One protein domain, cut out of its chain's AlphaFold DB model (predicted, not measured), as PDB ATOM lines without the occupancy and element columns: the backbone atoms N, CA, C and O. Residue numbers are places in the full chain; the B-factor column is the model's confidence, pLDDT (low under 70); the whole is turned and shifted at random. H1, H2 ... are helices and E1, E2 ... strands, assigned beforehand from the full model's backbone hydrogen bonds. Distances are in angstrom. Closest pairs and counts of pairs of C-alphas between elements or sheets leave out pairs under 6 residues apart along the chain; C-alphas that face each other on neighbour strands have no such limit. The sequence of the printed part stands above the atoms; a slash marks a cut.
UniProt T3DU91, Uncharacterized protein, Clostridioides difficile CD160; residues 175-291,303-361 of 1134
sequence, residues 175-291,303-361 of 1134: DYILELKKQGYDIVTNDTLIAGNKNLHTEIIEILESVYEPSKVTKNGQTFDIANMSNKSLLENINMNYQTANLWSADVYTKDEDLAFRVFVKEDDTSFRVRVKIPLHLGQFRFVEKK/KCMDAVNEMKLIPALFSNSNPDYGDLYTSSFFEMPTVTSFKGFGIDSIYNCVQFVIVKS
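Overview. This is residues 175 to 291 and 303 to 361 of the 1134 residues of an uncharacterized protein of Clostridioides difficile CD160 (UniProt T3DU91). A strongly twisted five-stranded antiparallel sheet, in the order E1 - E4 - E5 - E7 - E6, has H2 across one face, with H7 packed on H2, and H1 over E1 and E4 on the opposite face. Beyond one end of the sheet lie the small E2 and E3 hairpin, H3 and H4, while the unnamed loop of residues 319 to 337 reaches toward the opposite end of the long axis. The printed part has 176 residues, with eight named helices and seven named strands in the order H1 E1 H2 E2 E3 H3 H4 H5 E4 E5 H6 H7 E6 H8 E7; the class is mixed, helices and strands, with 86 residues, under half, in named elements. It is compact, with a radius of gyration of the C-alphas of 17.0 A, and spans 59 by 40 by 29 A.

Arrangement. In the sheet, E4, residues 262 to 267, and E5, residues 271 to 277, form a hairpin, with N 264 and O 275 2.8 A apart. Edge strand E1, residues 186 to 188, pairs with E4 through N 188 and O 263, 2.8 A. E7, residues 352 to 359, pairs with E5 through N 274 and O 356, 2.9 A, and with edge strand E6, residues 338 to 341, through N 353 and O 340, 2.8 A. H2, residues 200 to 210, is on the sheet at a height of 9.8 A, across the strands at 65 degrees to E5 on the local plane. H1, residues 175 to 182, is on the opposite face at a height of 9.3 A, along the strands. H7, residues 314 to 318, touches H2, closest at the C-alphas of Ile 204 and Ile 314, 6.5 A, and only grazes the sheet. H6, residues 305 to 311, only just touches H2, with 3 pairs of C-alphas within 8 A, the closest those of Ile 207 and Met 311, 6.8 A. H8, residues 342 to 345, only grazes the sheet. E2, residues 216 to 219, and E3, residues 222 to 225, form a hairpin, with N 217 and O 224 2.8 A apart. H3, residues 226 to 230, and H4, residues 232 to 237, meet only through their link; H5, residues 250 to 253, is not on the five-stranded sheet. Every O i to N i+4 pair is within hydrogen-bond range in H1, H2, H3, H4 and H6; H7 has 0 of 1, with 1 of 2 O i to N i+3 pairs in range, and H5 and H8 are too short for an i+4 pair.

Along the chain. H1 begins at C-alpha 175 (69.658, 183.007, 70.459). H2 is 15.4 A long, E4 16.4 A, E5 19.5 A and E7 23.1 A, ending at C-alpha 359 (93.201, 186.207, 54.604).

Size, cuts and confidence. The C-alphas of Asn 220 and Tyr 325, the two farthest apart, are 59.9 A apart. Residues 292 to 302 are not printed, and C-alphas 291 and 303 are 10.7 A apart across the cut. The links E1 to H2, H4 to H5 and H7 to E6 are long. The mean pLDDT of the printed part is 70.7, and 62 residues are under 70, among them 283 to 291 and 303 to 338.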
ATOM      1  N   ASP A 175      69.891 181.612  70.885       81.62
ATOM      2  CA  ASP A 175      69.658 183.007  70.459       81.62
ATOM      3  C   ASP A 175      70.911 183.662  69.861       81.62
ATOM      4  O   ASP A 175      70.828 184.419  68.893       81.62
ATOM      5  N   TYR A 176      72.093 183.273  70.343       85.19
ATOM      6  CA  TYR A 176      73.371 183.728  69.801       85.19
ATOM      7  C   TYR A 176      73.566 183.360  68.315       85.19
ATOM      8  O   TYR A 176      74.221 184.102  67.585       85.19
ATOM      9  N   ILE A 177      72.961 182.263  67.837       88.06
ATOM     10  CA  ILE A 177      72.996 181.841  66.425       88.06
ATOM     11  C   ILE A 177      72.252 182.861  65.559       88.06
ATOM     12  O   ILE A 177      72.732 183.246  64.493       88.06
ATOM     13  N   LEU A 178      71.082 183.314  66.018       84.81
ATOM     14  CA  LEU A 178      70.279 184.308  65.305       84.81
ATOM     15  C   LEU A 178      70.985 185.665  65.275       84.81
ATOM     16  O   LEU A 178      70.984 186.323  64.235       84.81
ATOM     17  N   GLU A 179      71.618 186.067  66.376       82.62
ATOM     18  CA  GLU A 179      72.397 187.308  66.434       82.62
ATOM     19  C   GLU A 179      73.639 187.257  65.532       82.62
ATOM     20  O   GLU A 179      73.884 188.194  64.774       82.62
ATOM     21  N   LEU A 180      74.375 186.141  65.510       83.06
ATOM     22  CA  LEU A 180      75.485 185.948  64.569       83.06
ATOM     23  C   LEU A 180      75.010 185.995  63.113       83.06
ATOM     24  O   LEU A 180      75.639 186.653  62.283       83.06
ATOM     25  N   LYS A 181      73.858 185.390  62.812       84.88
ATOM     26  CA  LYS A 181      73.260 185.448  61.476       84.88
ATOM     27  C   LYS A 181      72.888 186.873  61.063       84.88
ATOM     28  O   LYS A 181      73.144 187.263  59.927       84.88
ATOM     29  N   LYS A 182      72.356 187.691  61.981       80.88
ATOM     30  CA  LYS A 182      72.118 189.130  61.735       80.88
ATOM     31  C   LYS A 182      73.415 189.896  61.456       80.88
ATOM     32  O   LYS A 182      73.401 190.847  60.681       80.88
ATOM     33  N   GLN A 183      74.530 189.475  62.054       77.06
ATOM     34  CA  GLN A 183      75.865 190.032  61.802       77.06
ATOM     35  C   GLN A 183      76.512 189.524  60.492       77.06
ATOM     36  O   GLN A 183      77.630 189.935  60.163       77.06
ATOM     37  N   GLY A 184      75.815 188.669  59.731       79.81
ATOM     38  CA  GLY A 184      76.270 188.123  58.451       79.81
ATOM     39  C   GLY A 184      77.149 186.878  58.571       79.81
ATOM     40  O   GLY A 184      77.914 186.603  57.654       79.81
ATOM     41  N   TYR A 185      77.088 186.164  59.697       85.06
ATOM     42  CA  TYR A 185      77.752 184.873  59.851       85.06
ATOM     43  C   TYR A 185      76.819 183.730  59.462       85.06
ATOM     44  O   TYR A 185      75.691 183.643  59.956       85.06
ATOM     45  N   ASP A 186      77.337 182.802  58.672       84.31
ATOM     46  CA  ASP A 186      76.674 181.548  58.354       84.31
ATOM     47  C   ASP A 186      77.204 180.426  59.246       84.31
ATOM     48  O   ASP A 186      78.398 180.335  59.541       84.31
ATOM     49  N   ILE A 187      76.294 179.571  59.710       88.00
ATOM     50  CA  ILE A 187      76.658 178.373  60.463       88.00
ATOM     51  C   ILE A 187      77.214 177.323  59.502       88.00
ATOM     52  O   ILE A 187      76.595 177.006  58.488       88.00
ATOM     53  N   VAL A 188      78.374 176.768  59.835       83.94
ATOM     54  CA  VAL A 188      79.017 175.718  59.048       83.94
ATOM     55  C   VAL A 188      78.563 174.362  59.562       83.94
ATOM     56  O   VAL A 188      78.733 174.040  60.739       83.94
ATOM     57  N   THR A 189      78.014 173.551  58.665       81.81
ATOM     58  CA  THR A 189      77.778 172.119  58.886       81.81
ATOM     59  C   THR A 189      78.662 171.310  57.940       81.81
ATOM     60  O   THR A 189      79.129 171.839  56.935       81.81
ATOM     61  N   ASN A 190      78.885 170.022  58.221       77.62
ATOM     62  CA  ASN A 190      79.711 169.171  57.351       77.62
ATOM     63  C   ASN A 190      79.156 169.023  55.926       77.62
ATOM     64  O   ASN A 190      79.926 168.846  54.983       77.62
ATOM     65  N   ASP A 191      77.841 169.177  55.768       72.94
ATOM     66  CA  ASP A 191      77.157 169.137  54.473       72.94
ATOM     67  C   ASP A 191      77.229 170.475  53.715       72.94
ATOM     68  O   ASP A 191      76.912 170.535  52.524       72.94
ATOM     69  N   THR A 192      77.633 171.557  54.389       69.38
ATOM     70  CA  THR A 192      77.725 172.892  53.792       69.38
ATOM     71  C   THR A 192      79.043 173.026  53.036       69.38
ATOM     72  O   THR A 192      80.118 172.912  53.619       69.38
ATOM     73  N   LEU A 193      78.963 173.293  51.729       65.69
ATOM     74  CA  LEU A 193      80.130 173.582  50.900       65.69
ATOM     75  C   LEU A 193      80.539 175.051  51.084       65.69
ATOM     76  O   LEU A 193      79.782 175.943  50.706       65.69
ATOM     77  N   ILE A 194      81.738 175.305  51.611       64.44
ATOM     78  CA  ILE A 194      82.306 176.658  51.750       64.44
ATOM     79  C   ILE A 194      83.667 176.677  51.065       64.44
ATOM     80  O   ILE A 194      84.504 175.826  51.351       64.44
ATOM     81  N   ALA A 195      83.871 177.610  50.128       59.69
ATOM     82  CA  ALA A 195      85.094 177.697  49.319       59.69
ATOM     83  C   ALA A 195      85.539 176.332  48.739       59.69
ATOM     84  O   ALA A 195      86.710 175.972  48.777       59.69
ATOM     85  N   GLY A 196      84.589 175.527  48.248       60.22
ATOM     86  CA  GLY A 196      84.860 174.214  47.650       60.22
ATOM     87  C   GLY A 196      85.191 173.079  48.628       60.22
ATOM     88  O   GLY A 196      85.397 171.959  48.164       60.22
ATOM     89  N   ASN A 197      85.205 173.321  49.943       61.78
ATOM     90  CA  ASN A 197      85.497 172.308  50.959       61.78
ATOM     91  C   ASN A 197      84.214 171.765  51.634       61.78
ATOM     92  O   ASN A 197      83.289 172.529  51.926       61.78
ATOM     93  N   LYS A 198      84.155 170.442  51.860       67.19
ATOM     94  CA  LYS A 198      83.115 169.717  52.623       67.19
ATOM     95  C   LYS A 198      83.744 169.175  53.909       67.19
ATOM     96  O   LYS A 198      84.911 168.831  53.891       67.19
ATOM     97  N   ASN A 199      82.972 169.005  54.984       74.56
ATOM     98  CA  ASN A 199      83.472 168.614  56.322       74.56
ATOM     99  C   ASN A 199      84.266 169.691  57.081       74.56
ATOM    100  O   ASN A 199      84.880 169.402  58.106       74.56
ATOM    101  N   LEU A 200      84.177 170.947  56.638       74.19
ATOM    102  CA  LEU A 200      84.885 172.081  57.233       74.19
ATOM    103  C   LEU A 200      84.633 172.234  58.748       74.19
ATOM    104  O   LEU A 200      85.513 172.668  59.486       74.19
ATOM    105  N   HIS A 201      83.430 171.887  59.226       83.75
ATOM    106  CA  HIS A 201      83.097 171.941  60.653       83.75
ATOM    107  C   HIS A 201      83.935 170.946  61.466       83.75
ATOM    108  O   HIS A 201      84.571 171.365  62.435       83.75
ATOM    109  N   THR A 202      84.004 169.677  61.049       82.44
ATOM    110  CA  THR A 202      84.852 168.662  61.696       82.44
ATOM    111  C   THR A 202      86.332 169.026  61.608       82.44
ATOM    112  O   THR A 202      87.017 168.996  62.627       82.44
ATOM    113  N   GLU A 203      86.816 169.435  60.435       77.44
ATOM    114  CA  GLU A 203      88.235 169.759  60.224       77.44
ATOM    115  C   GLU A 203      88.700 170.910  61.134       77.44
ATOM    116  O   GLU A 203      89.775 170.853  61.728       77.44
ATOM    117  N   ILE A 204      87.868 171.942  61.322       78.94
ATOM    118  CA  ILE A 204      88.172 173.044  62.249       78.94
ATOM    119  C   ILE A 204      88.219 172.559  63.704       78.94
ATOM    120  O   ILE A 204      89.067 173.024  64.467       78.94
ATOM    121  N   ILE A 205      87.327 171.650  64.106       84.62
ATOM    122  CA  ILE A 205      87.306 171.111  65.473       84.62
ATOM    123  C   ILE A 205      88.545 170.257  65.743       84.62
ATOM    124  O   ILE A 205      89.189 170.469  66.767       84.62
ATOM    125  N   GLU A 206      88.913 169.362  64.824       79.94
ATOM    126  CA  GLU A 206      90.103 168.505  64.948       79.94
ATOM    127  C   GLU A 206      91.385 169.334  65.098       79.94
ATOM    128  O   GLU A 206      92.266 169.004  65.894       79.94
ATOM    129  N   ILE A 207      91.486 170.456  64.381       74.69
ATOM    130  CA  ILE A 207      92.664 171.320  64.496       74.69
ATOM    131  C   ILE A 207      92.636 172.141  65.788       74.69
ATOM    132  O   ILE A 207      93.683 172.368  66.386       74.69
ATOM    133  N   LEU A 208      91.465 172.576  66.264       78.44
ATOM    134  CA  LEU A 208      91.374 173.204  67.585       78.44
ATOM    135  C   LEU A 208      91.726 172.219  68.710       78.44
ATOM    136  O   LEU A 208      92.370 172.631  69.673       78.44
ATOM    137  N   GLU A 209      91.362 170.942  68.577       83.06
ATOM    138  CA  GLU A 209      91.746 169.880  69.515       83.06
ATOM    139  C   GLU A 209      93.268 169.691  69.536       83.06
ATOM    140  O   GLU A 209      93.863 169.620  70.612       83.06
ATOM    141  N   SER A 210      93.921 169.684  68.367       71.44
ATOM    142  CA  SER A 210      95.373 169.468  68.267       71.44
ATOM    143  C   SER A 210      96.207 170.574  68.923       71.44
ATOM    144  O   SER A 210      97.327 170.322  69.375       71.44
ATOM    145  N   VAL A 211      95.656 171.790  69.014       70.31
ATOM    146  CA  VAL A 211      96.313 172.950  69.632       70.31
ATOM    147  C   VAL A 211      95.790 173.280  71.028       70.31
ATOM    148  O   VAL A 211      96.231 174.279  71.592       70.31
ATOM    149  N   TYR A 212      94.899 172.475  71.610       76.62
ATOM    150  CA  TYR A 212      94.357 172.693  72.952       76.62
ATOM    151  C   TYR A 212      95.224 172.059  74.052       76.62
ATOM    152  O   TYR A 212      95.531 170.867  74.025       76.62
ATOM    153  N   GLU A 213      95.597 172.848  75.061       76.06
ATOM    154  CA  GLU A 213      96.266 172.368  76.269       76.06
ATOM    155  C   GLU A 213      95.236 172.093  77.384       76.06
ATOM    156  O   GLU A 213      94.682 173.041  77.958       76.06
ATOM    157  N   PRO A 214      94.983 170.818  77.741       71.94
ATOM    158  CA  PRO A 214      93.999 170.471  78.758       71.94
ATOM    159  C   PRO A 214      94.454 170.916  80.147       71.94
ATOM    160  O   PRO A 214      95.549 170.572  80.610       71.94
ATOM    161  N   SER A 215      93.580 171.630  80.857       74.06
ATOM    162  CA  SER A 215      93.819 172.012  82.250       74.06
ATOM    163  C   SER A 215      93.492 170.833  83.159       74.06
ATOM    164  O   SER A 215      92.339 170.434  83.283       74.06
ATOM    165  N   LYS A 216      94.515 170.243  83.783       76.94
ATOM    166  CA  LYS A 216      94.392 168.977  84.516       76.94
ATOM    167  C   LYS A 216      94.206 169.178  86.021       76.94
ATOM    168  O   LYS A 216      94.953 169.928  86.642       76.94
ATOM    169  N   VAL A 217      93.283 168.427  86.622       70.00
ATOM    170  CA  VAL A 217      93.115 168.292  88.079       70.00
ATOM    171  C   VAL A 217      93.138 166.818  88.463       70.00
ATOM    172  O   VAL A 217      92.496 165.986  87.826       70.00
ATOM    173  N   THR A 218      93.868 166.491  89.531       71.94
ATOM    174  CA  THR A 218      93.915 165.135  90.084       71.94
ATOM    175  C   THR A 218      92.949 165.012  91.257       71.94
ATOM    176  O   THR A 218      93.077 165.722  92.253       71.94
ATOM    177  N   LYS A 219      91.993 164.083  91.166       62.84
ATOM    178  CA  LYS A 219      91.052 163.750  92.244       62.84
ATOM    179  C   LYS A 219      90.978 162.232  92.384       62.84
ATOM    180  O   LYS A 219      90.826 161.527  91.394       62.84
ATOM    181  N   ASN A 220      91.116 161.720  93.607       66.12
ATOM    182  CA  ASN A 220      91.134 160.278  93.899       66.12
ATOM    183  C   ASN A 220      92.191 159.482  93.094       66.12
ATOM    184  O   ASN A 220      91.942 158.351  92.689       66.12
ATOM    185  N   GLY A 221      93.364 160.073  92.833       66.81
ATOM    186  CA  GLY A 221      94.457 159.415  92.099       66.81
ATOM    187  C   GLY A 221      94.274 159.336  90.577       66.81
ATOM    188  O   GLY A 221      95.144 158.808  89.894       66.81
ATOM    189  N   GLN A 222      93.182 159.883  90.039       65.25
ATOM    190  CA  GLN A 222      92.936 159.998  88.603       65.25
ATOM    191  C   GLN A 222      93.007 161.468  88.176       65.25
ATOM    192  O   GLN A 222      92.586 162.358  88.917       65.25
ATOM    193  N   THR A 223      93.576 161.723  86.999       68.81
ATOM    194  CA  THR A 223      93.786 163.071  86.455       68.81
ATOM    195  C   THR A 223      92.788 163.332  85.336       68.81
ATOM    196  O   THR A 223      92.738 162.566  84.377       68.81
ATOM    197  N   PHE A 224      92.029 164.418  85.450       70.94
ATOM    198  CA  PHE A 224      90.946 164.776  84.533       70.94
ATOM    199  C   PHE A 224      91.110 166.200  84.021       70.94
ATOM    200  O   PHE A 224      91.723 167.033  84.690       70.94
ATOM    201  N   ASP A 225      90.507 166.489  82.873       74.81
ATOM    202  CA  ASP A 225      90.307 167.864  82.426       74.81
ATOM    203  C   ASP A 225      89.267 168.572  83.318       74.81
ATOM    204  O   ASP A 225      88.197 168.020  83.608       74.81
ATOM    205  N   ILE A 226      89.563 169.798  83.752       75.38
ATOM    206  CA  ILE A 226      88.644 170.662  84.508       75.38
ATOM    207  C   ILE A 226      87.331 170.877  83.742       75.38
ATOM    208  O   ILE A 226      86.265 170.923  84.367       75.38
ATOM    209  N   ALA A 227      87.376 170.963  82.409       76.19
ATOM    210  CA  ALA A 227      86.188 171.155  81.579       76.19
ATOM    211  C   ALA A 227      85.217 169.966  81.679       76.19
ATOM    212  O   ALA A 227      84.007 170.162  81.803       76.19
ATOM    213  N   ASN A 228      85.733 168.734  81.724       79.81
ATOM    214  CA  ASN A 228      84.917 167.532  81.917       79.81
ATOM    215  C   ASN A 228      84.278 167.492  83.308       79.81
ATOM    216  O   ASN A 228      83.100 167.164  83.445       79.81
ATOM    217  N   MET A 229      85.042 167.840  84.349       76.38
ATOM    218  CA  MET A 229      84.523 167.879  85.720       76.38
ATOM    219  C   MET A 229      83.429 168.933  85.893       76.38
ATOM    220  O   MET A 229      82.426 168.673  86.556       76.38
ATOM    221  N   SER A 230      83.610 170.104  85.284       78.12
ATOM    222  CA  SER A 230      82.652 171.211  85.362       78.12
ATOM    223  C   SER A 230      81.355 170.901  84.605       78.12
ATOM    224  O   SER A 230      80.285 171.318  85.030       78.12
ATOM    225  N   ASN A 231      81.427 170.085  83.547       83.00
ATOM    226  CA  ASN A 231      80.267 169.613  82.782       83.00
ATOM    227  C   ASN A 231      79.682 168.277  83.277       83.00
ATOM    228  O   ASN A 231      78.874 167.668  82.574       83.00
ATOM    229  N   LYS A 232      80.049 167.804  84.476       84.94
ATOM    230  CA  LYS A 232      79.628 166.492  85.002       84.94
ATOM    231  C   LYS A 232      78.117 166.251  84.896       84.94
ATOM    232  O   LYS A 232      77.706 165.232  84.358       84.94
ATOM    233  N   SER A 233      77.307 167.197  85.377       81.69
ATOM    234  CA  SER A 233      75.842 167.084  85.362       81.69
ATOM    235  C   SER A 233      75.282 166.949  83.940       81.69
ATOM    236  O   SER A 233      74.372 166.152  83.721       81.69
ATOM    237  N   LEU A 234      75.827 167.694  82.975       84.12
ATOM    238  CA  LEU A 234      75.390 167.643  81.579       84.12
ATOM    239  C   LEU A 234      75.769 166.311  80.928       84.12
ATOM    240  O   LEU A 234      74.942 165.705  80.254       84.12
ATOM    241  N   LEU A 235      76.992 165.829  81.175       84.75
ATOM    242  CA  LEU A 235      77.491 164.553  80.653       84.75
ATOM    243  C   LEU A 235      76.716 163.357  81.226       84.75
ATOM    244  O   LEU A 235      76.322 162.463  80.477       84.75
ATOM    245  N   GLU A 236      76.428 163.363  82.528       86.25
ATOM    246  CA  GLU A 236      75.626 162.320  83.179       86.25
ATOM    247  C   GLU A 236      74.186 162.300  82.644       86.25
ATOM    248  O   GLU A 236      73.654 161.224  82.371       86.25
ATOM    249  N   ASN A 237      73.588 163.472  82.388       85.50
ATOM    250  CA  ASN A 237      72.246 163.585  81.804       85.50
ATOM    251  C   ASN A 237      72.143 162.987  80.388       85.50
ATOM    252  O   ASN A 237      71.075 162.514  80.003       85.50
ATOM    253  N   ILE A 238      73.238 162.965  79.617       84.56
ATOM    254  CA  ILE A 238      73.301 162.329  78.287       84.56
ATOM    255  C   ILE A 238      73.866 160.895  78.327       84.56
ATOM    256  O   ILE A 238      74.279 160.363  77.291       84.56
ATOM    257  N   ASN A 239      73.861 160.259  79.505       85.75
ATOM    258  CA  ASN A 239      74.368 158.907  79.771       85.75
ATOM    259  C   ASN A 239      75.858 158.717  79.431       85.75
ATOM    260  O   ASN A 239      76.264 157.656  78.951       85.75
ATOM    261  N   MET A 240      76.685 159.736  79.672       83.88
ATOM    262  CA  MET A 240      78.132 159.674  79.477       83.88
ATOM    263  C   MET A 240      78.898 159.825  80.786       83.88
ATOM    264  O   MET A 240      78.576 160.648  81.639       83.88
ATOM    265  N   ASN A 241      79.965 159.040  80.936       83.19
ATOM    266  CA  ASN A 241      80.834 159.142  82.098       83.19
ATOM    267  C   ASN A 241      81.783 160.339  81.943       83.19
ATOM    268  O   ASN A 241      82.685 160.311  81.108       83.19
ATOM    269  N   TYR A 242      81.627 161.355  82.793       80.38
ATOM    270  CA  TYR A 242      82.479 162.551  82.803       80.38
ATOM    271  C   TYR A 242      83.979 162.246  82.987       80.38
ATOM    272  O   TYR A 242      84.827 163.040  82.590       80.38
ATOM    273  N   GLN A 243      84.322 161.090  83.565       74.69
ATOM    274  CA  GLN A 243      85.706 160.654  83.777       74.69
ATOM    275  C   GLN A 243      86.395 160.199  82.484       74.69
ATOM    276  O   GLN A 243      87.620 160.246  82.406       74.69
ATOM    277  N   THR A 244      85.627 159.754  81.485       75.06
ATOM    278  CA  THR A 244      86.144 159.178  80.230       75.06
ATOM    279  C   THR A 244      85.596 159.859  78.978       75.06
ATOM    280  O   THR A 244      85.996 159.502  77.874       75.06
ATOM    281  N   ALA A 245      84.655 160.795  79.116       78.88
ATOM    282  CA  ALA A 245      84.059 161.503  77.992       78.88
ATOM    283  C   ALA A 245      85.108 162.361  77.269       78.88
ATOM    284  O   ALA A 245      85.843 163.116  77.904       78.88
ATOM    285  N   ASN A 246      85.146 162.276  75.940       83.38
ATOM    286  CA  ASN A 246      85.907 163.211  75.119       83.38
ATOM    287  C   ASN A 246      84.965 164.314  74.618       83.38
ATOM    288  O   ASN A 246      84.172 164.059  73.716       83.38
ATOM    289  N   LEU A 247      85.050 165.529  75.175       84.31
ATOM    290  CA  LEU A 247      84.234 166.671  74.729       84.31
ATOM    291  C   LEU A 247      84.446 167.016  73.247       84.31
ATOM    292  O   LEU A 247      83.555 167.598  72.635       84.31
ATOM    293  N   TRP A 248      85.581 166.630  72.667       85.88
ATOM    294  CA  TRP A 248      85.930 166.844  71.263       85.88
ATOM    295  C   TRP A 248      85.353 165.790  70.318       85.88
ATOM    296  O   TRP A 248      85.399 165.961  69.107       85.88
ATOM    297  N   SER A 249      84.763 164.710  70.840       84.88
ATOM    298  CA  SER A 249      84.104 163.707  70.004       84.88
ATOM    299  C   SER A 249      82.727 164.188  69.547       84.88
ATOM    300  O   SER A 249      81.918 164.669  70.347       84.88
ATOM    301  N   ALA A 250      82.430 163.971  68.263       81.88
ATOM    302  CA  ALA A 250      81.126 164.257  67.671       81.88
ATOM    303  C   ALA A 250      79.975 163.566  68.414       81.88
ATOM    304  O   ALA A 250      78.894 164.143  68.530       81.88
ATOM    305  N   ASP A 251      80.209 162.393  69.007       82.25
ATOM    306  CA  ASP A 251      79.207 161.668  69.795       82.25
ATOM    307  C   ASP A 251      78.828 162.388  71.100       82.25
ATOM    308  O   ASP A 251      77.816 162.048  71.720       82.25
ATOM    309  N   VAL A 252      79.629 163.368  71.531       83.25
ATOM    310  CA  VAL A 252      79.435 164.157  72.755       83.25
ATOM    311  C   VAL A 252      78.917 165.548  72.417       83.25
ATOM    312  O   VAL A 252      77.822 165.916  72.846       83.25
ATOM    313  N   TYR A 253      79.657 166.316  71.611       85.31
ATOM    314  CA  TYR A 253      79.327 167.723  71.369       85.31
ATOM    315  C   TYR A 253      78.091 167.918  70.479       85.31
ATOM    316  O   TYR A 253      77.562 169.020  70.385       85.31
ATOM    317  N   THR A 254      77.580 166.889  69.802       81.62
ATOM    318  CA  THR A 254      76.342 167.034  69.012       81.62
ATOM    319  C   THR A 254      75.064 166.835  69.832       81.62
ATOM    320  O   THR A 254      73.984 167.160  69.338       81.62
ATOM    321  N   LYS A 255      75.162 166.336  71.076       83.25
ATOM    322  CA  LYS A 255      74.005 165.906  71.884       83.25
ATOM    323  C   LYS A 255      73.311 167.013  72.677       83.25
ATOM    324  O   LYS A 255      72.114 166.901  72.913       83.25
ATOM    325  N   ASP A 256      74.034 168.051  73.084       86.19
ATOM    326  CA  ASP A 256      73.479 169.208  73.794       86.19
ATOM    327  C   ASP A 256      74.144 170.498  73.301       86.19
ATOM    328  O   ASP A 256      75.339 170.519  73.002       86.19
ATOM    329  N   GLU A 257      73.373 171.581  73.221       86.06
ATOM    330  CA  GLU A 257      73.870 172.876  72.757       86.06
ATOM    331  C   GLU A 257      74.938 173.465  73.689       86.06
ATOM    332  O   GLU A 257      75.881 174.082  73.196       86.06
ATOM    333  N   ASP A 258      74.874 173.224  75.001       85.88
ATOM    334  CA  ASP A 258      75.884 173.691  75.960       85.88
ATOM    335  C   ASP A 258      77.235 173.008  75.720       85.88
ATOM    336  O   ASP A 258      78.284 173.646  75.841       85.88
ATOM    337  N   LEU A 259      77.205 171.749  75.279       85.88
ATOM    338  CA  LEU A 259      78.378 170.944  74.940       85.88
ATOM    339  C   LEU A 259      78.830 171.121  73.484       85.88
ATOM    340  O   LEU A 259      79.882 170.610  73.120       85.88
ATOM    341  N   ALA A 260      78.070 171.836  72.651       85.44
ATOM    342  CA  ALA A 260      78.347 171.913  71.225       85.44
ATOM    343  C   ALA A 260      79.564 172.761  70.867       85.44
ATOM    344  O   ALA A 260      79.744 173.856  71.399       85.44
ATOM    345  N   PHE A 261      80.325 172.293  69.877       89.06
ATOM    346  CA  PHE A 261      81.160 173.147  69.045       89.06
ATOM    347  C   PHE A 261      80.338 173.627  67.844       89.06
ATOM    348  O   PHE A 261      79.831 172.820  67.056       89.06
ATOM    349  N   ARG A 262      80.188 174.945  67.682       90.12
ATOM    350  CA  ARG A 262      79.529 175.538  66.503       90.12
ATOM    351  C   ARG A 262      80.504 176.430  65.768       90.12
ATOM    352  O   ARG A 262      81.008 177.385  66.346       90.12
ATOM    353  N   VAL A 263      80.743 176.119  64.503       89.00
ATOM    354  CA  VAL A 263      81.592 176.921  63.627       89.00
ATOM    355  C   VAL A 263      80.706 177.882  62.847       89.00
ATOM    356  O   VAL A 263      79.714 177.476  62.243       89.00
ATOM    357  N   PHE A 264      81.078 179.152  62.856       88.75
ATOM    358  CA  PHE A 264      80.446 180.216  62.095       88.75
ATOM    359  C   PHE A 264      81.484 180.865  61.203       88.75
ATOM    360  O   PHE A 264      82.577 181.191  61.670       88.75
ATOM    361  N   VAL A 265      81.134 181.086  59.945       83.38
ATOM    362  CA  VAL A 265      82.001 181.736  58.968       83.38
ATOM    363  C   VAL A 265      81.276 182.941  58.396       83.38
ATOM    364  O   VAL A 265      80.115 182.863  58.009       83.38
ATOM    365  N   LYS A 266      81.978 184.066  58.352       83.12
ATOM    366  CA  LYS A 266      81.605 185.245  57.579       83.12
ATOM    367  C   LYS A 266      82.652 185.440  56.497       83.12
ATOM    368  O   LYS A 266      83.844 185.511  56.792       83.12
ATOM    369  N   GLU A 267      82.208 185.500  55.253       77.19
ATOM    370  CA  GLU A 267      83.078 185.713  54.105       77.19
ATOM    371  C   GLU A 267      83.055 187.187  53.683       77.19
ATOM    372  O   GLU A 267      81.996 187.765  53.442       77.19
ATOM    373  N   ASP A 268      84.243 187.781  53.585       71.19
ATOM    374  CA  ASP A 268      84.480 189.123  53.056       71.19
ATOM    375  C   ASP A 268      85.294 189.033  51.747       71.19
ATOM    376  O   ASP A 268      85.788 187.966  51.373       71.19
ATOM    377  N   ASP A 269      85.503 190.152  51.049       68.56
ATOM    378  CA  ASP A 269      86.198 190.168  49.748       68.56
ATOM    379  C   ASP A 269      87.657 189.682  49.822       68.56
ATOM    380  O   ASP A 269      88.166 189.076  48.871       68.56
ATOM    381  N   THR A 270      88.322 189.895  50.963       68.88
ATOM    382  CA  THR A 270      89.744 189.575  51.190       68.88
ATOM    383  C   THR A 270      89.997 188.555  52.294       68.88
ATOM    384  O   THR A 270      91.132 188.095  52.435       68.88
ATOM    385  N   SER A 271      88.980 188.155  53.062       75.88
ATOM    386  CA  SER A 271      89.157 187.291  54.235       75.88
ATOM    387  C   SER A 271      87.943 186.427  54.559       75.88
ATOM    388  O   SER A 271      86.821 186.734  54.170       75.88
ATOM    389  N   PHE A 272      88.172 185.375  55.337       77.00
ATOM    390  CA  PHE A 272      87.160 184.639  56.081       77.00
ATOM    391  C   PHE A 272      87.330 184.933  57.567       77.00
ATOM    392  O   PHE A 272      88.436 184.842  58.108       77.00
ATOM    393  N   ARG A 273      86.233 185.260  58.242       80.62
ATOM    394  CA  ARG A 273      86.194 185.384  59.696       80.62
ATOM    395  C   ARG A 273      85.470 184.210  60.292       80.62
ATOM    396  O   ARG A 273      84.298 183.982  60.006       80.62
ATOM    397  N   VAL A 274      86.195 183.475  61.120       81.12
ATOM    398  CA  VAL A 274      85.723 182.238  61.717       81.12
ATOM    399  C   VAL A 274      85.540 182.459  63.208       81.12
ATOM    400  O   VAL A 274      86.431 182.962  63.895       81.12
ATOM    401  N   ARG A 275      84.365 182.086  63.710       88.00
ATOM    402  CA  ARG A 275      84.050 182.043  65.137       88.00
ATOM    403  C   ARG A 275      83.626 180.632  65.487       88.00
ATOM    404  O   ARG A 275      82.692 180.108  64.893       88.00
ATOM    405  N   VAL A 276      84.284 180.029  66.462       88.88
ATOM    406  CA  VAL A 276      83.948 178.693  66.950       88.88
ATOM    407  C   VAL A 276      83.425 178.815  68.368       88.88
ATOM    408  O   VAL A 276      84.200 179.076  69.284       88.88
ATOM    409  N   LYS A 277      82.112 178.655  68.564       91.31
ATOM    410  CA  LYS A 277      81.526 178.502  69.903       91.31
ATOM    411  C   LYS A 277      82.154 177.271  70.536       91.31
ATOM    412  O   LYS A 277      82.127 176.204  69.926       91.31
ATOM    413  N   ILE A 278      82.684 177.424  71.743       88.25
ATOM    414  CA  ILE A 278      83.252 176.315  72.510       88.25
ATOM    415  C   ILE A 278      82.260 175.830  73.578       88.25
ATOM    416  O   ILE A 278      81.392 176.604  73.999       88.25
ATOM    417  N   PRO A 279      82.358 174.562  74.018       86.44
ATOM    418  CA  PRO A 279      81.567 174.027  75.118       86.44
ATOM    419  C   PRO A 279      81.625 174.906  76.372       86.44
ATOM    420  O   PRO A 279      82.645 175.545  76.663       86.44
ATOM    421  N   LEU A 280      80.535 174.913  77.140       78.75
ATOM    422  CA  LEU A 280      80.487 175.556  78.453       78.75
ATOM    423  C   LEU A 280      81.667 175.048  79.306       78.75
ATOM    424  O   LEU A 280      82.042 173.883  79.223       78.75
ATOM    425  N   HIS A 281      82.298 175.918  80.092       74.06
ATOM    426  CA  HIS A 281      83.460 175.585  80.936       74.06
ATOM    427  C   HIS A 281      84.749 175.119  80.224       74.06
ATOM    428  O   HIS A 281      85.776 175.011  80.891       74.06
ATOM    429  N   LEU A 282      84.773 174.980  78.890       73.88
ATOM    430  CA  LEU A 282      86.020 174.906  78.106       73.88
ATOM    431  C   LEU A 282      86.678 176.296  77.943       73.88
ATOM    432  O   LEU A 282      87.718 176.435  77.311       73.88
ATOM    433  N   GLY A 283      86.087 177.344  78.534       58.59
ATOM    434  CA  GLY A 283      86.517 178.745  78.437       58.59
ATOM    435  C   GLY A 283      87.959 179.039  78.862       58.59
ATOM    436  O   GLY A 283      88.485 180.080  78.486       58.59
ATOM    437  N   GLN A 284      88.618 178.122  79.577       63.00
ATOM    438  CA  GLN A 284      90.063 178.152  79.834       63.00
ATOM    439  C   GLN A 284      90.860 177.530  78.673       63.00
ATOM    440  O   GLN A 284      91.829 176.806  78.896       63.00
ATOM    441  N   PHE A 285      90.431 177.774  77.434       66.81
ATOM    442  CA  PHE A 285      91.113 177.285  76.246       66.81
ATOM    443  C   PHE A 285      92.517 177.892  76.187       66.81
ATOM    444  O   PHE A 285      92.673 179.098  76.000       66.81
ATOM    445  N   ARG A 286      93.541 177.059  76.385       66.00
ATOM    446  CA  ARG A 286      94.955 177.440  76.292       66.00
ATOM    447  C   ARG A 286      95.554 176.783  75.062       66.00
ATOM    448  O   ARG A 286      95.286 175.613  74.815       66.00
ATOM    449  N   PHE A 287      96.339 177.530  74.296       66.56
ATOM    450  CA  PHE A 287      97.059 176.967  73.159       66.56
ATOM    451  C   PHE A 287      98.306 176.216  73.652       66.56
ATOM    452  O   PHE A 287      99.018 176.744  74.501       66.56
ATOM    453  N   VAL A 288      98.568 175.006  73.140       58.88
ATOM    454  CA  VAL A 288      99.699 174.153  73.565       58.88
ATOM    455  C   VAL A 288     101.044 174.865  73.397       58.88
ATOM    456  O   VAL A 288     101.477 175.148  72.279       58.88
ATOM    457  N   GLU A 289     101.762 175.060  74.507       48.81
ATOM    458  CA  GLU A 289     103.189 175.401  74.520       48.81
ATOM    459  C   GLU A 289     104.037 174.115  74.516       48.81
ATOM    460  O   GLU A 289     104.150 173.415  75.529       48.81
ATOM    461  N   LYS A 290     104.690 173.767  73.399       38.69
ATOM    462  CA  LYS A 290     105.679 172.673  73.413       38.69
ATOM    463  C   LYS A 290     106.941 173.133  74.169       38.69
ATOM    464  O   LYS A 290     107.749 173.899  73.663       38.69
ATOM    465  N   LYS A 291     107.153 172.605  75.383       32.66
ATOM    466  CA  LYS A 291     108.279 172.913  76.305       32.66
ATOM    467  C   LYS A 291     109.704 172.535  75.831       32.66
ATOM    468  O   LYS A 291     110.648 172.745  76.588       32.66
ATOM    469  N   LYS A 303     107.297 182.778  72.970       36.69
ATOM    470  CA  LYS A 303     107.310 182.418  71.539       36.69
ATOM    471  C   LYS A 303     106.144 181.492  71.188       36.69
ATOM    472  O   LYS A 303     106.248 180.274  71.223       36.69
ATOM    473  N   CYS A 304     105.066 182.133  70.751       41.38
ATOM    474  CA  CYS A 304     103.818 181.618  70.177       41.38
ATOM    475  C   CYS A 304     103.953 180.832  68.840       41.38
ATOM    476  O   CYS A 304     102.978 180.685  68.107       41.38
ATOM    477  N   MET A 305     105.152 180.376  68.458       44.19
ATOM    478  CA  MET A 305     105.431 179.933  67.080       44.19
ATOM    479  C   MET A 305     104.991 178.501  66.747       44.19
ATOM    480  O   MET A 305     104.647 178.225  65.596       44.19
ATOM    481  N   ASP A 306     104.957 177.599  67.728       45.22
ATOM    482  CA  ASP A 306     104.620 176.189  67.488       45.22
ATOM    483  C   ASP A 306     103.114 175.970  67.301       45.22
ATOM    484  O   ASP A 306     102.711 175.249  66.389       45.22
ATOM    485  N   ALA A 307     102.275 176.680  68.064       45.78
ATOM    486  CA  ALA A 307     100.824 176.685  67.870       45.78
ATOM    487  C   ALA A 307     100.436 177.229  66.482       45.78
ATOM    488  O   ALA A 307      99.558 176.679  65.824       45.78
ATOM    489  N   VAL A 308     101.143 178.254  65.985       47.12
ATOM    490  CA  VAL A 308     100.940 178.805  64.632       47.12
ATOM    491  C   VAL A 308     101.313 177.797  63.545       47.12
ATOM    492  O   VAL A 308     100.687 177.786  62.488       47.12
ATOM    493  N   ASN A 309     102.318 176.945  63.776       50.44
ATOM    494  CA  ASN A 309     102.719 175.915  62.818       50.44
ATOM    495  C   ASN A 309     101.695 174.776  62.707       50.44
ATOM    496  O   ASN A 309     101.439 174.351  61.587       50.44
ATOM    497  N   GLU A 310     101.087 174.332  63.810       49.75
ATOM    498  CA  GLU A 310      99.987 173.346  63.799       49.75
ATOM    499  C   GLU A 310      98.695 173.971  63.238       49.75
ATOM    500  O   GLU A 310      97.993 173.369  62.425       49.75
ATOM    501  N   MET A 311      98.434 175.243  63.563       51.28
ATOM    502  CA  MET A 311      97.324 175.994  62.981       51.28
ATOM    503  C   MET A 311      97.421 176.091  61.457       51.28
ATOM    504  O   MET A 311      96.370 176.121  60.839       51.28
ATOM    505  N   LYS A 312      98.601 176.052  60.811       50.25
ATOM    506  CA  LYS A 312      98.745 176.044  59.329       50.25
ATOM    507  C   LYS A 312      97.934 174.967  58.589       50.25
ATOM    508  O   LYS A 312      97.819 175.066  57.369       50.25
ATOM    509  N   LEU A 313      97.359 173.985  59.279       49.72
ATOM    510  CA  LEU A 313      96.370 173.070  58.706       49.72
ATOM    511  C   LEU A 313      95.003 173.753  58.441       49.72
ATOM    512  O   LEU A 313      94.369 173.449  57.439       49.72
ATOM    513  N   ILE A 314      94.582 174.743  59.246       49.44
ATOM    514  CA  ILE A 314      93.310 175.494  59.086       49.44
ATOM    515  C   ILE A 314      93.282 176.357  57.797       49.44
ATOM    516  O   ILE A 314      92.256 176.392  57.122       49.44
ATOM    517  N   PRO A 315      94.364 177.049  57.385       48.06
ATOM    518  CA  PRO A 315      94.430 177.805  56.140       48.06
ATOM    519  C   PRO A 315      94.363 176.938  54.875       48.06
ATOM    520  O   PRO A 315      94.001 177.446  53.815       48.06
ATOM    521  N   ALA A 316      94.653 175.635  54.954       48.09
ATOM    522  CA  ALA A 316      94.425 174.729  53.826       48.09
ATOM    523  C   ALA A 316      92.922 174.512  53.552       48.09
ATOM    524  O   ALA A 316      92.541 174.180  52.434       48.09
ATOM    525  N   LEU A 317      92.057 174.759  54.545       52.97
ATOM    526  CA  LEU A 317      90.624 174.467  54.469       52.97
ATOM    527  C   LEU A 317      89.833 175.420  53.562       52.97
ATOM    528  O   LEU A 317      88.728 175.079  53.152       52.97
ATOM    529  N   PHE A 318      90.377 176.606  53.267       52.84
ATOM    530  CA  PHE A 318      89.690 177.671  52.521       52.84
ATOM    531  C   PHE A 318      90.362 178.016  51.183       52.84
ATOM    532  O   PHE A 318      90.015 179.022  50.557       52.84
ATOM    533  N   SER A 319      91.319 177.206  50.719       45.50
ATOM    534  CA  SER A 319      91.913 177.385  49.394       45.50
ATOM    535  C   SER A 319      91.091 176.642  48.344       45.50
ATOM    536  O   SER A 319      91.301 175.454  48.142       45.50
ATOM    537  N   ASN A 320      90.184 177.329  47.652       43.31
ATOM    538  CA  ASN A 320      89.855 176.987  46.267       43.31
ATOM    539  C   ASN A 320      89.287 178.203  45.533       43.31
ATOM    540  O   ASN A 320      88.185 178.671  45.814       43.31
ATOM    541  N   SER A 321      89.993 178.616  44.488       35.44
ATOM    542  CA  SER A 321      89.356 178.875  43.201       35.44
ATOM    543  C   SER A 321      89.751 177.718  42.288       35.44
ATOM    544  O   SER A 321      90.931 177.518  42.054       35.44
ATOM    545  N   ASN A 322      88.756 176.926  41.881       35.06
ATOM    546  CA  ASN A 322      88.716 176.001  40.742       35.06
ATOM    547  C   ASN A 322      90.049 175.324  40.295       35.06
ATOM    548  O   ASN A 322      90.888 176.006  39.711       35.06
ATOM    549  N   PRO A 323      90.217 173.986  40.413       36.16
ATOM    550  CA  PRO A 323      91.395 173.274  39.888       36.16
ATOM    551  C   PRO A 323      91.661 173.519  38.390       36.16
ATOM    552  O   PRO A 323      92.791 173.350  37.938       36.16
ATOM    553  N   ASP A 324      90.637 173.939  37.638       33.69
ATOM    554  CA  ASP A 324      90.713 174.228  36.203       33.69
ATOM    555  C   ASP A 324      91.191 175.662  35.874       33.69
ATOM    556  O   ASP A 324      91.541 175.947  34.729       33.69
ATOM    557  N   TYR A 325      91.231 176.574  36.856       35.03
ATOM    558  CA  TYR A 325      91.726 177.950  36.709       35.03
ATOM    559  C   TYR A 325      92.837 178.172  37.734       35.03
ATOM    560  O   TYR A 325      92.571 178.549  38.869       35.03
ATOM    561  N   GLY A 326      94.076 177.879  37.340       29.61
ATOM    562  CA  GLY A 326      95.246 177.779  38.215       29.61
ATOM    563  C   GLY A 326      95.713 179.054  38.930       29.61
ATOM    564  O   GLY A 326      96.862 179.438  38.750       29.61
ATOM    565  N   ASP A 327      94.893 179.626  39.812       33.34
ATOM    566  CA  ASP A 327      95.322 180.574  40.843       33.34
ATOM    567  C   ASP A 327      95.028 179.983  42.228       33.34
ATOM    568  O   ASP A 327      93.895 179.968  42.721       33.34
ATOM    569  N   LEU A 328      96.079 179.455  42.860       36.62
ATOM    570  CA  LEU A 328      96.031 178.892  44.204       36.62
ATOM    571  C   LEU A 328      96.146 180.036  45.223       36.62
ATOM    572  O   LEU A 328      97.230 180.572  45.465       36.62
ATOM    573  N   TYR A 329      95.027 180.435  45.829       42.59
ATOM    574  CA  TYR A 329      95.042 181.376  46.947       42.59
ATOM    575  C   TYR A 329      95.696 180.720  48.171       42.59
ATOM    576  O   TYR A 329      95.130 179.812  48.781       42.59
ATOM    577  N   THR A 330      96.894 181.179  48.544       47.50
ATOM    578  CA  THR A 330      97.539 180.801  49.807       47.50
ATOM    579  C   THR A 330      96.844 181.535  50.947       47.50
ATOM    580  O   THR A 330      97.236 182.633  51.345       47.50
ATOM    581  N   SER A 331      95.761 180.948  51.458       49.09
ATOM    582  CA  SER A 331      95.096 181.526  52.617       49.09
ATOM    583  C   SER A 331      96.032 181.457  53.835       49.09
ATOM    584  O   SER A 331      96.831 180.528  53.962       49.09
ATOM    585  N   SER A 332      96.043 182.487  54.681       55.19
ATOM    586  CA  SER A 332      96.990 182.606  55.800       55.19
ATOM    587  C   SER A 332      96.327 183.218  57.025       55.19
ATOM    588  O   SER A 332      95.503 184.126  56.898       55.19
ATOM    589  N   PHE A 333      96.718 182.769  58.221       54.12
ATOM    590  CA  PHE A 333      96.294 183.427  59.458       54.12
ATOM    591  C   PHE A 333      96.778 184.862  59.495       54.12
ATOM    592  O   PHE A 333      97.974 185.143  59.391       54.12
ATOM    593  N   PHE A 334      95.842 185.773  59.676       57.44
ATOM    594  CA  PHE A 334      96.195 187.172  59.788       57.44
ATOM    595  C   PHE A 334      96.441 187.598  61.227       57.44
ATOM    596  O   PHE A 334      97.338 188.392  61.498       57.44
ATOM    597  N   GLU A 335      95.685 187.012  62.150       56.56
ATOM    598  CA  GLU A 335      95.793 187.252  63.582       56.56
ATOM    599  C   GLU A 335      95.824 185.915  64.317       56.56
ATOM    600  O   GLU A 335      95.298 184.908  63.829       56.56
ATOM    601  N   MET A 336      96.458 185.904  65.490       57.03
ATOM    602  CA  MET A 336      96.399 184.733  66.357       57.03
ATOM    603  C   MET A 336      94.948 184.486  66.776       57.03
ATOM    604  O   MET A 336      94.243 185.451  67.091       57.03
ATOM    605  N   PRO A 337      94.490 183.226  66.825       66.38
ATOM    606  CA  PRO A 337      93.173 182.938  67.354       66.38
ATOM    607  C   PRO A 337      93.047 183.415  68.800       66.38
ATOM    608  O   PRO A 337      93.931 183.188  69.626       66.38
ATOM    609  N   THR A 338      91.943 184.086  69.108       64.69
ATOM    610  CA  THR A 338      91.674 184.637  70.441       64.69
ATOM    611  C   THR A 338      90.443 183.985  71.040       64.69
ATOM    612  O   THR A 338      89.443 183.763  70.358       64.69
ATOM    613  N   VAL A 339      90.510 183.678  72.333       72.81
ATOM    614  CA  VAL A 339      89.368 183.176  73.100       72.81
ATOM    615  C   VAL A 339      88.659 184.384  73.693       72.81
ATOM    616  O   VAL A 339      89.246 185.130  74.473       72.81
ATOM    617  N   THR A 340      87.410 184.607  73.305       71.50
ATOM    618  CA  THR A 340      86.625 185.773  73.724       71.50
ATOM    619  C   THR A 340      85.191 185.371  74.048       71.50
ATOM    620  O   THR A 340      84.679 184.365  73.561       71.50
ATOM    621  N   SER A 341      84.524 186.134  74.912       80.69
ATOM    622  CA  SER A 341      83.099 185.928  75.179       80.69
ATOM    623  C   SER A 341      82.255 186.458  74.022       80.69
ATOM    624  O   SER A 341      82.572 187.515  73.473       80.69
ATOM    625  N   PHE A 342      81.127 185.808  73.709       76.00
ATOM    626  CA  PHE A 342      80.161 186.373  72.760       76.00
ATOM    627  C   PHE A 342      79.615 187.741  73.195       76.00
ATOM    628  O   PHE A 342      79.320 188.571  72.332       76.00
ATOM    629  N   LYS A 343      79.604 188.042  74.504       72.56
ATOM    630  CA  LYS A 343      79.289 189.388  75.019       72.56
ATOM    631  C   LYS A 343      80.211 190.462  74.454       72.56
ATOM    632  O   LYS A 343      79.762 191.571  74.183       72.56
ATOM    633  N   GLY A 344      81.474 190.116  74.194       63.50
ATOM    634  CA  GLY A 344      82.445 191.005  73.553       63.50
ATOM    635  C   GLY A 344      82.054 191.429  72.131       63.50
ATOM    636  O   GLY A 344      82.564 192.428  71.635       63.50
ATOM    637  N   PHE A 345      81.113 190.725  71.495       67.06
ATOM    638  CA  PHE A 345      80.583 191.036  70.164       67.06
ATOM    639  C   PHE A 345      79.161 191.610  70.201       67.06
ATOM    640  O   PHE A 345      78.462 191.585  69.185       67.06
ATOM    641  N   GLY A 346      78.717 192.097  71.365       66.06
ATOM    642  CA  GLY A 346      77.366 192.629  71.553       66.06
ATOM    643  C   GLY A 346      76.275 191.558  71.501       66.06
ATOM    644  O   GLY A 346      75.120 191.885  71.244       66.06
ATOM    645  N   ILE A 347      76.633 190.288  71.710       76.62
ATOM    646  CA  ILE A 347      75.696 189.166  71.756       76.62
ATOM    647  C   ILE A 347      75.532 188.762  73.217       76.62
ATOM    648  O   ILE A 347      76.477 188.276  73.840       76.62
ATOM    649  N   ASP A 348      74.337 188.955  73.768       75.50
ATOM    650  CA  ASP A 348      74.040 188.588  75.152       75.50
ATOM    651  C   ASP A 348      73.955 187.058  75.290       75.50
ATOM    652  O   ASP A 348      72.934 186.429  75.020       75.50
ATOM    653  N   SER A 349      75.092 186.438  75.606       78.81
ATOM    654  CA  SER A 349      75.252 184.989  75.701       78.81
ATOM    655  C   SER A 349      76.268 184.619  76.779       78.81
ATOM    656  O   SER A 349      77.206 185.367  77.058       78.81
ATOM    657  N   ILE A 350      76.093 183.444  77.385       78.12
ATOM    658  CA  ILE A 350      77.025 182.878  78.371       78.12
ATOM    659  C   ILE A 350      78.210 182.144  77.726       78.12
ATOM    660  O   ILE A 350      79.141 181.764  78.433       78.12
ATOM    661  N   TYR A 351      78.181 181.910  76.410       83.50
ATOM    662  CA  TYR A 351      79.222 181.130  75.748       83.50
ATOM    663  C   TYR A 351      80.431 181.982  75.359       83.50
ATOM    664  O   TYR A 351      80.332 183.165  75.014       83.50
ATOM    665  N   ASN A 352      81.577 181.312  75.349       83.62
ATOM    666  CA  ASN A 352      82.803 181.818  74.758       83.62
ATOM    667  C   ASN A 352      82.968 181.252  73.347       83.62
ATOM    668  O   ASN A 352      82.371 180.233  72.980       83.62
ATOM    669  N   CYS A 353      83.809 181.905  72.560       84.50
ATOM    670  CA  CYS A 353      84.220 181.422  71.262       84.50
ATOM    671  C   CYS A 353      85.712 181.649  71.026       84.50
ATOM    672  O   CYS A 353      86.338 182.530  71.616       84.50
ATOM    673  N   VAL A 354      86.273 180.829  70.145       80.81
ATOM    674  CA  VAL A 354      87.571 181.080  69.525       80.81
ATOM    675  C   VAL A 354      87.309 181.855  68.239       80.81
ATOM    676  O   VAL A 354      86.545 181.393  67.392       80.81
ATOM    677  N   GLN A 355      87.915 183.028  68.081       78.25
ATOM    678  CA  GLN A 355      87.829 183.832  66.861       78.25
ATOM    679  C   GLN A 355      89.177 183.858  66.148       78.25
ATOM    680  O   GLN A 355      90.203 184.087  66.785       78.25
ATOM    681  N   PHE A 356      89.163 183.712  64.823       73.62
ATOM    682  CA  PHE A 356      90.332 183.950  63.980       73.62
ATOM    683  C   PHE A 356      89.964 184.479  62.590       73.62
ATOM    684  O   PHE A 356      88.855 184.268  62.093       73.62
ATOM    685  N   VAL A 357      90.915 185.186  61.973       74.62
ATOM    686  CA  VAL A 357      90.784 185.773  60.632       74.62
ATOM    687  C   VAL A 357      91.765 185.097  59.683       74.62
ATOM    688  O   VAL A 357      92.971 185.054  59.942       74.62
ATOM    689  N   ILE A 358      91.243 184.597  58.568       73.00
ATOM    690  CA  ILE A 358      92.018 183.992  57.489       73.00
ATOM    691  C   ILE A 358      91.970 184.938  56.298       73.00
ATOM    692  O   ILE A 358      90.897 185.239  55.785       73.00
ATOM    693  N   VAL A 359      93.121 185.409  55.833       70.50
ATOM    694  CA  VAL A 359      93.201 186.207  54.604       70.50
ATOM    695  C   VAL A 359      93.203 185.282  53.403       70.50
ATOM    696  O   VAL A 359      93.999 184.353  53.362       70.50
ATOM    697  N   LYS A 360      92.353 185.568  52.412       72.31
ATOM    698  CA  LYS A 360      92.292 184.859  51.125       72.31
ATOM    699  C   LYS A 360      93.567 185.073  50.309       72.31
ATOM    700  O   LYS A 360      94.102 184.138  49.733       72.31
ATOM    701  N   SER A 361      94.057 186.313  50.262       71.94
ATOM    702  CA  SER A 361      95.297 186.680  49.572       71.94
ATOM    703  C   SER A 361      95.911 187.936  50.173       71.94
ATOM    704  O   SER A 361      95.285 188.999  50.172       71.94
TER     705      SER A 361